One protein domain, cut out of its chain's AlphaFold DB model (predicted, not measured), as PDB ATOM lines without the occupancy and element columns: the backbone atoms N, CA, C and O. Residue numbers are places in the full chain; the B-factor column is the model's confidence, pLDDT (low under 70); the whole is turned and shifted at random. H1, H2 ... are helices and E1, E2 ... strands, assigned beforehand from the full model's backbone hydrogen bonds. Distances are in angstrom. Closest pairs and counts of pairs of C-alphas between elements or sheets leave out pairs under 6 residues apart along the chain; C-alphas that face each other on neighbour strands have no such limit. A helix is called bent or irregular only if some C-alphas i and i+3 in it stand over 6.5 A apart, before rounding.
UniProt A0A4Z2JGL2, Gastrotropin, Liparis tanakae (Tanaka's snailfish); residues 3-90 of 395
ATOM      1  N   VAL A   3     137.307 107.787 157.430       46.84
ATOM      2  CA  VAL A   3     138.581 107.046 157.481       46.84
ATOM      3  C   VAL A   3     139.596 107.534 156.442       46.84
ATOM      4  O   VAL A   3     140.793 107.531 156.700       46.84
ATOM      5  N   LEU A   4     139.121 107.988 155.280       48.75
ATOM      6  CA  LEU A   4     139.978 108.495 154.202       48.75
ATOM      7  C   LEU A   4     140.531 109.897 154.513       48.75
ATOM      8  O   LEU A   4     141.595 110.258 154.033       48.75
ATOM      9  N   VAL A   5     139.850 110.660 155.370       60.59
ATOM     10  CA  VAL A   5     140.098 112.100 155.549       60.59
ATOM     11  C   VAL A   5     141.221 112.391 156.556       60.59
ATOM     12  O   VAL A   5     141.872 113.430 156.484       60.59
ATOM     13  N   ILE A   6     141.509 111.456 157.469       66.81
ATOM     14  CA  ILE A   6     142.629 111.586 158.423       66.81
ATOM     15  C   ILE A   6     143.974 111.521 157.692       66.81
ATOM     16  O   ILE A   6     144.902 112.240 158.059       66.81
ATOM     17  N   GLY A   7     144.075 110.684 156.651       65.75
ATOM     18  CA  GLY A   7     145.267 110.609 155.802       65.75
ATOM     19  C   GLY A   7     145.565 111.957 155.149       65.75
ATOM     20  O   GLY A   7     146.651 112.502 155.334       65.75
ATOM     21  N   ASP A   8     144.554 112.549 154.510       75.88
ATOM     22  CA  ASP A   8     144.669 113.857 153.857       75.88
ATOM     23  C   ASP A   8     145.079 114.969 154.834       75.88
ATOM     24  O   ASP A   8     145.903 115.826 154.503       75.88
ATOM     25  N   LEU A   9     144.524 114.968 156.051       80.00
ATOM     26  CA  LEU A   9     144.900 115.931 157.086       80.00
ATOM     27  C   LEU A   9     146.352 115.725 157.538       80.00
ATOM     28  O   LEU A   9     147.110 116.690 157.605       80.00
ATOM     29  N   ARG A  10     146.774 114.483 157.798       79.12
ATOM     30  CA  ARG A  10     148.147 114.165 158.218       79.12
ATOM     31  C   ARG A  10     149.177 114.621 157.185       79.12
ATOM     32  O   ARG A  10     150.175 115.242 157.558       79.12
ATOM     33  N   ASP A  11     148.895 114.390 155.907       80.75
ATOM     34  CA  ASP A  11     149.745 114.823 154.798       80.75
ATOM     35  C   ASP A  11     149.817 116.353 154.699       80.75
ATOM     36  O   ASP A  11     150.902 116.913 154.512       80.75
ATOM     37  N   LYS A  12     148.688 117.055 154.877       83.69
ATOM     38  CA  LYS A  12     148.657 118.527 154.935       83.69
ATOM     39  C   LYS A  12     149.515 119.072 156.077       83.69
ATOM     40  O   LYS A  12     150.265 120.024 155.861       83.69
ATOM     41  N   LEU A  13     149.443 118.469 157.268       83.88
ATOM     42  CA  LEU A  13     150.254 118.891 158.414       83.88
ATOM     43  C   LEU A  13     151.753 118.648 158.165       83.88
ATOM     44  O   LEU A  13     152.568 119.534 158.428       83.88
ATOM     45  N   HIS A  14     152.113 117.496 157.581       84.81
ATOM     46  CA  HIS A  14     153.502 117.167 157.234       84.81
ATOM     47  C   HIS A  14     154.091 118.130 156.199       84.81
ATOM     48  O   HIS A  14     155.203 118.620 156.385       84.81
ATOM     49  N   ARG A  15     153.340 118.484 155.145       86.69
ATOM     50  CA  ARG A  15     153.784 119.473 154.139       86.69
ATOM     51  C   ARG A  15     154.053 120.858 154.729       86.69
ATOM     52  O   ARG A  15     154.809 121.630 154.150       86.69
ATOM     53  N   ARG A  16     153.438 121.177 155.869       83.94
ATOM     54  CA  ARG A  16     153.640 122.428 156.611       83.94
ATOM     55  C   ARG A  16     154.645 122.296 157.763       83.94
ATOM     56  O   ARG A  16     154.713 123.191 158.598       83.94
ATOM     57  N   ASN A  17     155.421 121.212 157.799       87.06
ATOM     58  CA  ASN A  17     156.473 120.955 158.785       87.06
ATOM     59  C   ASN A  17     155.980 120.864 160.247       87.06
ATOM     60  O   ASN A  17     156.743 121.109 161.179       87.06
ATOM     61  N   MET A  18     154.708 120.510 160.462       83.19
ATOM     62  CA  MET A  18     154.167 120.213 161.792       83.19
ATOM     63  C   MET A  18     154.335 118.720 162.077       83.19
ATOM     64  O   MET A  18     153.526 117.887 161.663       83.19
ATOM     65  N   THR A  19     155.437 118.383 162.740       83.25
ATOM     66  CA  THR A  19     155.840 117.009 163.060       83.25
ATOM     67  C   THR A  19     155.461 116.639 164.491       83.25
ATOM     68  O   THR A  19     155.337 117.506 165.342       83.25
ATOM     69  N   GLY A  20     155.302 115.352 164.797       82.00
ATOM     70  CA  GLY A  20     154.968 114.917 166.163       82.00
ATOM     71  C   GLY A  20     153.486 115.047 166.536       82.00
ATOM     72  O   GLY A  20     153.114 114.743 167.665       82.00
ATOM     73  N   VAL A  21     152.621 115.427 165.589       83.25
ATOM     74  CA  VAL A  21     151.164 115.348 165.762       83.25
ATOM     75  C   VAL A  21     150.728 113.884 165.683       83.25
ATOM     76  O   VAL A  21     150.983 113.205 164.686       83.25
ATOM     77  N   SER A  22     150.075 113.406 166.740       83.19
ATOM     78  CA  SER A  22     149.496 112.062 166.829       83.19
ATOM     79  C   SER A  22     147.975 112.159 166.854       83.19
ATOM     80  O   SER A  22     147.436 113.132 167.364       83.19
ATOM     81  N   PHE A  23     147.296 111.150 166.309       84.19
ATOM     82  CA  PHE A  23     145.835 111.100 166.242       84.19
ATOM     83  C   PHE A  23     145.328 109.907 167.033       84.19
ATOM     84  O   PHE A  23     145.897 108.819 166.922       84.19
ATOM     85  N   MET A  24     144.228 110.075 167.760       83.75
ATOM     86  CA  MET A  24     143.543 108.972 168.422       83.75
ATOM     87  C   MET A  24     142.032 109.109 168.256       83.75
ATOM     88  O   MET A  24     141.463 110.192 168.364       83.75
ATOM     89  N   VAL A  25     141.358 107.984 168.021       84.00
ATOM     90  CA  VAL A  25     139.896 107.937 168.072       84.00
ATOM     91  C   VAL A  25     139.493 107.499 169.469       84.00
ATOM     92  O   VAL A  25     139.780 106.372 169.877       84.00
ATOM     93  N   VAL A  26     138.811 108.375 170.198       82.94
ATOM     94  CA  VAL A  26     138.259 108.055 171.517       82.94
ATOM     95  C   VAL A  26     136.803 107.650 171.330       82.94
ATOM     96  O   VAL A  26     135.959 108.461 170.950       82.94
ATOM     97  N   ASN A  27     136.508 106.372 171.563       84.69
ATOM     98  CA  ASN A  27     135.142 105.880 171.529       84.69
ATOM     99  C   ASN A  27     134.395 106.290 172.800       84.69
ATOM    100  O   ASN A  27     134.943 106.313 173.908       84.69
ATOM    101  N   GLU A  28     133.115 106.577 172.627       78.69
ATOM    102  CA  GLU A  28     132.230 106.965 173.708       78.69
ATOM    103  C   GLU A  28     131.925 105.786 174.655       78.69
ATOM    104  O   GLU A  28     132.047 104.602 174.324       78.69
ATOM    105  N   ARG A  29     131.549 106.150 175.881       80.75
ATOM    106  CA  ARG A  29     131.379 105.297 177.067       80.75
ATOM    107  C   ARG A  29     130.023 104.587 177.099       80.75
ATOM    108  O   ARG A  29     129.867 103.582 177.794       80.75
ATOM    109  N   GLU A  30     129.047 105.113 176.365       77.44
ATOM    110  CA  GLU A  30     127.683 104.601 176.305       77.44
ATOM    111  C   GLU A  30     127.623 103.177 175.738       77.44
ATOM    112  O   GLU A  30     128.429 102.772 174.897       77.44
ATOM    113  N   ALA A  31     126.634 102.401 176.188       77.19
ATOM    114  CA  ALA A  31     126.490 100.995 175.815       77.19
ATOM    115  C   ALA A  31     126.390 100.789 174.292       77.19
ATOM    116  O   ALA A  31     126.949  99.824 173.768       77.19
ATOM    117  N   HIS A  32     125.724 101.707 173.585       76.38
ATOM    118  CA  HIS A  32     125.589 101.640 172.132       76.38
ATOM    119  C   HIS A  32     126.933 101.856 171.421       76.38
ATOM    120  O   HIS A  32     127.341 101.032 170.603       76.38
ATOM    121  N   SER A  33     127.671 102.900 171.798       77.56
ATOM    122  CA  SER A  33     128.991 103.217 171.238       77.56
ATOM    123  C   SER A  33     130.008 102.109 171.538       77.56
ATOM    124  O   SER A  33     130.750 101.681 170.652       77.56
ATOM    125  N   ARG A  34     129.964 101.527 172.744       85.62
ATOM    126  CA  ARG A  34     130.762 100.348 173.125       85.62
ATOM    127  C   ARG A  34     130.452  99.115 172.281       85.62
ATOM    128  O   ARG A  34     131.376  98.413 171.871       85.62
ATOM    129  N   ALA A  35     129.177  98.854 171.988       83.62
ATOM    130  CA  ALA A  35     128.783  97.743 171.120       83.62
ATOM    131  C   ALA A  35     129.345  97.893 169.693       83.62
ATOM    132  O   ALA A  35     129.612  96.895 169.023       83.62
ATOM    133  N   LEU A  36     129.587  99.132 169.251       83.06
ATOM    134  CA  LEU A  36     130.167  99.458 167.947       83.06
ATOM    135  C   LEU A  36     131.704  99.537 167.941       83.06
ATOM    136  O   LEU A  36     132.288  99.739 166.875       83.06
ATOM    137  N   TYR A  37     132.378  99.326 169.079       86.00
ATOM    138  CA  TYR A  37     133.839  99.437 169.199       86.00
ATOM    139  C   TYR A  37     134.593  98.650 168.122       86.00
ATOM    140  O   TYR A  37     135.513  99.167 167.487       86.00
ATOM    141  N   TRP A  38     134.199  97.397 167.888       85.50
ATOM    142  CA  TRP A  38     134.879  96.531 166.927       85.50
ATOM    143  C   TRP A  38     134.734  97.012 165.486       85.50
ATOM    144  O   TRP A  38     135.674  96.882 164.701       85.50
ATOM    145  N   GLU A  39     133.589  97.599 165.146       84.94
ATOM    146  CA  GLU A  39     133.366  98.176 163.823       84.94
ATOM    147  C   GLU A  39     134.184  99.459 163.652       84.94
ATOM    148  O   GLU A  39     134.822  99.655 162.617       84.94
ATOM    149  N   LEU A  40     134.248 100.293 164.693       81.38
ATOM    150  CA  LEU A  40     135.076 101.495 164.708       81.38
ATOM    151  C   LEU A  40     136.564 101.149 164.565       81.38
ATOM    152  O   LEU A  40     137.251 101.721 163.722       81.38
ATOM    153  N   LYS A  41     137.045 100.151 165.314       84.56
ATOM    154  CA  LYS A  41     138.424  99.651 165.248       84.56
ATOM    155  C   LYS A  41     138.777  99.084 163.879       84.56
ATOM    156  O   LYS A  41     139.862  99.347 163.378       84.56
ATOM    157  N   ARG A  42     137.863  98.331 163.262       84.38
ATOM    158  CA  ARG A  42     138.052  97.786 161.909       84.38
ATOM    159  C   ARG A  42     138.123  98.887 160.853       84.38
ATOM    160  O   ARG A  42     138.815  98.726 159.854       84.38
ATOM    161  N   ARG A  43     137.385  99.979 161.058       82.38
ATOM    162  CA  ARG A  43     137.341 101.115 160.138       82.38
ATOM    163  C   ARG A  43     138.442 102.136 160.393       82.38
ATOM    164  O   ARG A  43     138.669 102.943 159.510       82.38
ATOM    165  N   ALA A  44     139.105 102.157 161.542       82.19
ATOM    166  CA  ALA A  44     140.126 103.162 161.818       82.19
ATOM    167  C   ALA A  44     141.314 103.074 160.835       82.19
ATOM    168  O   ALA A  44     141.687 101.970 160.426       82.19
ATOM    169  N   PRO A  45     141.918 104.211 160.439       79.75
ATOM    170  CA  PRO A  45     143.078 104.190 159.557       79.75
ATOM    171  C   PRO A  45     144.276 103.471 160.191       79.75
ATOM    172  O   PRO A  45     144.432 103.485 161.417       79.75
ATOM    173  N   PRO A  46     145.188 102.918 159.370       80.56
ATOM    174  CA  PRO A  46     146.438 102.354 159.864       80.56
ATOM    175  C   PRO A  46     147.222 103.360 160.719       80.56
ATOM    176  O   PRO A  46     147.475 104.489 160.301       80.56
ATOM    177  N   GLY A  47     147.623 102.943 161.922       81.88
ATOM    178  CA  GLY A  47     148.403 103.770 162.848       81.88
ATOM    179  C   GLY A  47     147.597 104.768 163.688       81.88
ATOM    180  O   GLY A  47     148.208 105.510 164.450       81.88
ATOM    181  N   VAL A  48     146.261 104.781 163.590       85.38
ATOM    182  CA  VAL A  48     145.388 105.575 164.470       85.38
ATOM    183  C   VAL A  48     144.739 104.645 165.503       85.38
ATOM    184  O   VAL A  48     143.855 103.862 165.142       85.38
ATOM    185  N   PRO A  49     145.169 104.665 166.777       87.19
ATOM    186  CA  PRO A  49     144.565 103.830 167.807       87.19
ATOM    187  C   PRO A  49     143.104 104.220 168.061       87.19
ATOM    188  O   PRO A  49     142.745 105.398 168.063       87.19
ATOM    189  N   VAL A  50     142.271 103.208 168.320       87.69
ATOM    190  CA  VAL A  50     140.903 103.386 168.823       87.69
ATOM    191  C   VAL A  50     140.878 103.014 170.295       87.69
ATOM    192  O   VAL A  50     141.009 101.837 170.653       87.69
ATOM    193  N   TYR A  51     140.711 104.024 171.139       86.81
ATOM    194  CA  TYR A  51     140.619 103.883 172.580       86.81
ATOM    195  C   TYR A  51     139.158 103.731 173.005       86.81
ATOM    196  O   TYR A  51     138.319 104.559 172.658       86.81
ATOM    197  N   GLN A  52     138.842 102.677 173.756       89.62
ATOM    198  CA  GLN A  52     137.521 102.499 174.352       89.62
ATOM    199  C   GLN A  52     137.548 102.973 175.799       89.62
ATOM    200  O   GLN A  52     138.267 102.411 176.616       89.62
ATOM    201  N   GLN A  53     136.713 103.954 176.122       85.00
ATOM    202  CA  GLN A  53     136.512 104.382 177.501       85.00
ATOM    203  C   GLN A  53     135.694 103.362 178.300       85.00
ATOM    204  O   GLN A  53     134.709 102.812 177.789       85.00
ATOM    205  N   GLU A  54     136.059 103.167 179.569       83.19
ATOM    206  CA  GLU A  54     135.260 102.376 180.510       83.19
ATOM    207  C   GLU A  54     134.001 103.144 180.956       83.19
ATOM    208  O   GLU A  54     134.015 104.380 180.989       83.19
ATOM    209  N   PRO A  55     132.913 102.462 181.370       80.75
ATOM    210  CA  PRO A  55     131.672 103.118 181.795       80.75
ATOM    211  C   PRO A  55     131.829 104.114 182.955       80.75
ATOM    212  O   PRO A  55     131.081 105.082 183.016       80.75
ATOM    213  N   LEU A  56     132.812 103.911 183.845       78.38
ATOM    214  CA  LEU A  56     133.004 104.702 185.078       78.38
ATOM    215  C   LEU A  56     134.350 105.447 185.186       78.38
ATOM    216  O   LEU A  56     134.572 106.149 186.163       78.38
ATOM    217  N   GLN A  57     135.232 105.350 184.186       73.00
ATOM    218  CA  GLN A  57     136.392 106.245 184.004       73.00
ATOM    219  C   GLN A  57     136.063 107.756 184.195       73.00
ATOM    220  O   GLN A  57     134.916 108.188 184.113       73.00
ATOM    221  N   SER A  58     137.036 108.621 184.441       65.50
ATOM    222  CA  SER A  58     136.866 110.056 184.155       65.50
ATOM    223  C   SER A  58     137.024 110.291 182.648       65.50
ATOM    224  O   SER A  58     137.677 109.492 181.977       65.50
ATOM    225  N   ASP A  59     136.409 111.343 182.096       61.50
ATOM    226  CA  ASP A  59     136.613 111.667 180.680       61.50
ATOM    227  C   ASP A  59     138.096 111.973 180.416       61.50
ATOM    228  O   ASP A  59     138.719 112.782 181.108       61.50
ATOM    229  N   VAL A  60     138.662 111.279 179.432       61.47
ATOM    230  CA  VAL A  60     140.088 111.342 179.084       61.47
ATOM    231  C   VAL A  60     140.395 112.556 178.203       61.47
ATOM    232  O   VAL A  60     141.557 112.917 178.031       61.47
ATOM    233  N   CYS A  61     139.355 113.226 177.697       61.75
ATOM    234  CA  CYS A  61     139.431 114.428 176.873       61.75
ATOM    235  C   CYS A  61     139.553 115.734 177.693       61.75
ATOM    236  O   CYS A  61     139.496 116.827 177.139       61.75
ATOM    237  N   GLY A  62     139.722 115.663 179.019       51.84
ATOM    238  CA  GLY A  62     139.627 116.825 179.918       51.84
ATOM    239  C   GLY A  62     140.707 117.914 179.782       51.84
ATOM    240  O   GLY A  62     140.589 118.950 180.429       51.84
ATOM    241  N   LEU A  63     141.744 117.714 178.962       57.44
ATOM    242  CA  LEU A  63     142.818 118.692 178.709       57.44
ATOM    243  C   LEU A  63     142.874 119.122 177.232       57.44
ATOM    244  O   LEU A  63     143.946 119.264 176.647       57.44
ATOM    245  N   LEU A  64     141.711 119.304 176.606       65.81
ATOM    246  CA  LEU A  64     141.613 119.783 175.229       65.81
ATOM    247  C   LEU A  64     141.912 121.284 175.130       65.81
ATOM    248  O   LEU A  64     141.336 122.100 175.844       65.81
ATOM    249  N   THR A  65     142.765 121.657 174.177       60.31
ATOM    250  CA  THR A  65     143.009 123.064 173.821       60.31
ATOM    251  C   THR A  65     141.865 123.662 172.996       60.31
ATOM    252  O   THR A  65     141.567 124.846 173.112       60.31
ATOM    253  N   PHE A  66     141.212 122.841 172.169       65.25
ATOM    254  CA  PHE A  66     140.070 123.226 171.346       65.25
ATOM    255  C   PHE A  66     139.011 122.125 171.358       65.25
ATOM    256  O   PHE A  66     139.336 120.942 171.306       65.25
ATOM    257  N   HIS A  67     137.743 122.534 171.357       69.56
ATOM    258  CA  HIS A  67     136.601 121.656 171.132       69.56
ATOM    259  C   HIS A  67     135.852 122.142 169.890       69.56
ATOM    260  O   HIS A  67     135.300 123.242 169.880       69.56
ATOM    261  N   ILE A  68     135.865 121.335 168.829       64.56
ATOM    262  CA  ILE A  68     135.197 121.655 167.566       64.56
ATOM    263  C   ILE A  68     133.943 120.792 167.480       64.56
ATOM    264  O   ILE A  68     134.027 119.565 167.480       64.56
ATOM    265  N   VAL A  69     132.778 121.433 167.427       56.44
ATOM    266  CA  VAL A  69     131.475 120.759 167.319       56.44
ATOM    267  C   VAL A  69     131.091 120.524 165.861       56.44
ATOM    268  O   VAL A  69     131.586 121.194 164.956       56.44
ATOM    269  N   LEU A  70     130.177 119.581 165.625       51.50
ATOM    270  CA  LEU A  70     129.549 119.435 164.312       51.50
ATOM    271  C   LEU A  70     128.770 120.715 163.938       51.50
ATOM    272  O   LEU A  70     128.184 121.339 164.821       51.50
ATOM    273  N   PRO A  71     128.719 121.082 162.644       52.44
ATOM    274  CA  PRO A  71     129.340 120.384 161.513       52.44
ATOM    275  C   PRO A  71     130.846 120.660 161.358       52.44
ATOM    276  O   PRO A  71     131.526 119.912 160.676       52.44
ATOM    277  N   PHE A  72     131.399 121.669 162.027       57.97
ATOM    278  CA  PHE A  72     132.773 122.151 161.818       57.97
ATOM    279  C   PHE A  72     133.884 121.146 162.162       57.97
ATOM    280  O   PHE A  72     135.046 121.366 161.822       57.97
ATOM    281  N   SER A  73     133.548 120.053 162.848       64.81
ATOM    282  CA  SER A  73     134.470 118.975 163.213       64.81
ATOM    283  C   SER A  73     134.691 117.936 162.117       64.81
ATOM    284  O   SER A  73     135.439 116.974 162.323       64.81
ATOM    285  N   PHE A  74     134.079 118.097 160.940       67.75
ATOM    286  CA  PHE A  74     134.453 117.268 159.808       67.75
ATOM    287  C   PHE A  74     135.928 117.502 159.453       67.75
ATOM    288  O   PHE A  74     136.358 118.614 159.176       67.75
ATOM    289  N   LEU A  75     136.718 116.428 159.402       69.56
ATOM    290  CA  LEU A  75     138.171 116.502 159.185       69.56
ATOM    291  C   LEU A  75     138.607 117.103 157.837       69.56
ATOM    292  O   LEU A  75     139.788 117.388 157.647       69.56
ATOM    293  N   HIS A  76     137.683 117.239 156.884       69.44
ATOM    294  CA  HIS A  76     137.961 117.878 155.599       69.44
ATOM    295  C   HIS A  76     137.812 119.399 155.669       69.44
ATOM    296  O   HIS A  76     138.326 120.090 154.787       69.44
ATOM    297  N   ASP A  77     137.156 119.910 156.712       66.69
ATOM    298  CA  ASP A  77     136.970 121.333 156.923       66.69
ATOM    299  C   ASP A  77     138.219 121.975 157.532       66.69
ATOM    300  O   ASP A  77     138.983 121.382 158.298       66.69
ATOM    301  N   VAL A  78     138.416 123.249 157.195       74.56
ATOM    302  CA  VAL A  78     139.604 124.029 157.577       74.56
ATOM    303  C   VAL A  78     139.732 124.257 159.085       74.56
ATOM    304  O   VAL A  78     140.819 124.581 159.562       74.56
ATOM    305  N   TYR A  79     138.646 124.089 159.841       74.31
ATOM    306  CA  TYR A  79     138.592 124.387 161.272       74.31
ATOM    307  C   TYR A  79     139.475 123.447 162.096       74.31
ATOM    308  O   TYR A  79     140.161 123.904 163.010       74.31
ATOM    309  N   VAL A  80     139.529 122.161 161.735       78.94
ATOM    310  CA  VAL A  80     140.364 121.172 162.431       78.94
ATOM    311  C   VAL A  80     141.849 121.460 162.205       78.94
ATOM    312  O   VAL A  80     142.620 121.518 163.161       78.94
ATOM    313  N   GLU A  81     142.257 121.729 160.959       79.62
ATOM    314  CA  GLU A  81     143.638 122.127 160.643       79.62
ATOM    315  C   GLU A  81     144.019 123.431 161.365       79.62
ATOM    316  O   GLU A  81     145.119 123.541 161.904       79.62
ATOM    317  N   ALA A  82     143.116 124.417 161.405       76.31
ATOM    318  CA  ALA A  82     143.358 125.697 162.065       76.31
ATOM    319  C   ALA A  82     143.545 125.554 163.583       76.31
ATOM    320  O   ALA A  82     144.467 126.158 164.131       76.31
ATOM    321  N   ALA A  83     142.728 124.732 164.246       79.31
ATOM    322  CA  ALA A  83     142.863 124.465 165.675       79.31
ATOM    323  C   ALA A  83     144.184 123.756 165.999       79.31
ATOM    324  O   ALA A  83     144.916 124.209 166.876       79.31
ATOM    325  N   ILE A  84     144.545 122.719 165.230       79.69
ATOM    326  CA  ILE A  84     145.835 122.027 165.385       79.69
ATOM    327  C   ILE A  84     146.988 123.021 165.231       79.69
ATOM    328  O   ILE A  84     147.914 123.018 166.036       79.69
ATOM    329  N   ARG A  85     146.929 123.914 164.236       80.50
ATOM    330  CA  ARG A  85     147.960 124.941 164.017       80.50
ATOM    331  C   ARG A  85     148.063 125.928 165.172       80.50
ATOM    332  O   ARG A  85     149.175 126.273 165.560       80.50
ATOM    333  N   ALA A  86     146.931 126.391 165.694       78.62
ATOM    334  CA  ALA A  86     146.908 127.314 166.821       78.62
ATOM    335  C   ALA A  86     147.529 126.672 168.069       78.62
ATOM    336  O   ALA A  86     148.374 127.296 168.704       78.62
ATOM    337  N   THR A  87     147.190 125.414 168.366       77.75
ATOM    338  CA  THR A  87     147.789 124.656 169.476       77.75
ATOM    339  C   THR A  87     149.262 124.338 169.254       77.75
ATOM    340  O   THR A  87     150.045 124.419 170.186       77.75
ATOM    341  N   TYR A  88     149.664 123.977 168.037       78.56
ATOM    342  CA  TYR A  88     151.048 123.599 167.748       78.56
ATOM    343  C   TYR A  88     152.010 124.795 167.820       78.56
ATOM    344  O   TYR A  88     153.169 124.640 168.193       78.56
ATOM    345  N   LEU A  89     151.544 125.988 167.434       78.38
ATOM    346  CA  LEU A  89     152.350 127.213 167.423       78.38
ATOM    347  C   LEU A  89     152.202 128.053 168.699       78.38
ATOM    348  O   LEU A  89     153.035 128.925 168.942       78.38
ATOM    349  N   GLY A  90     151.142 127.840 169.478       68.56
ATOM    350  CA  GLY A  90     150.848 128.591 170.693       68.56
ATOM    351  C   GLY A  90     151.081 127.765 171.954       68.56
ATOM    352  O   GLY A  90     150.665 126.616 172.035       68.56
TER     353      GLY A  90
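What this domain is: This is residues 3 to 90 of the 395 residues of the protein "Gastrotropin" of Liparis tanakae (Tanaka's snailfish) (UniProt A0A4Z2JGL2). What does the model look like? A tiny parallel two-stranded sheet, E1 and E2, with the short helices H2 and H3 beside it makes one end, and the two longer helices H1 and H4 make the other, near each other but loosely set. A long stretch with no named element, residues 53 to 77, leads from E2 back to H4. What is it made of? The printed part has 88 residues, with four named helices and two named strands in the order H1 E1 H2 H3 E2 H4; it is mostly helix, with under half of the residues, 43, in named elements. How wide is it? It is only just compact, close to loose, with a radius of gyration of the C-alphas of 14.0 A, and only just elongated, spanning 39 by 26 by 25 A.

How they stand to each other: How do the strands pair? E1, residues 25 to 27, and E2, residues 50 to 52, are parallel neighbours at 25 degrees; N 27 and O 51 are within hydrogen-bond range at 2.8 A, as are N 51 and O 25 at 2.8 A. What joins them? With H2, residues 31 to 35, and H3, residues 37 to 43, they form a strand-helix-strand unit, two parallel neighbour strands with helices between them along the chain, and its crossover is right-handed. The closest C-alphas of H3 and E2 are those of Lys 41 and Val 50, 5.7 A apart. How do the longer helices stand? H1, residues 3 to 15, and H4, residues 78 to 89, are close but not clearly touching, at a steep tilt of 44 degrees, the same way; their closest C-alphas, of Leu 9 and Glu 81, are 7.3 A apart. H3 and H4 are apart. Are the helix backbones complete? Every O i to N i+4 pair is within hydrogen-bond range in H2, H3 and H4, and 7 of 9 are in H1.

Where its parts are: Where do the longer helices lie? H1 begins at C-alpha 3 (138.581, 107.046, 157.481) and is 19.9 A long; it is neither bent nor irregular, but only just: C-alphas 3 and 6 are 6.2 A apart. H4 is 16.4 A long and ends at C-alpha 89 (152.350, 127.213, 167.423). Where are the shorter elements? E1 begins at C-alpha 25 (139.896, 107.937, 168.072) and is 6.2 A long, E2 6.5 A, H2 6.2 A and H3 9.9 A.

The domain as a whole: How far does it reach? The two C-alphas farthest apart, of Arg 15 and Leu 56, are 40.1 A apart. Is the printed part continuous? It has no cut, and the link from E2 to H4, 25 residues, is long. Where is confidence low? The mean pLDDT of the printed part is 75.8, and residues 3 to 7, 58 to 77 and 90 include the 26 residues under 70.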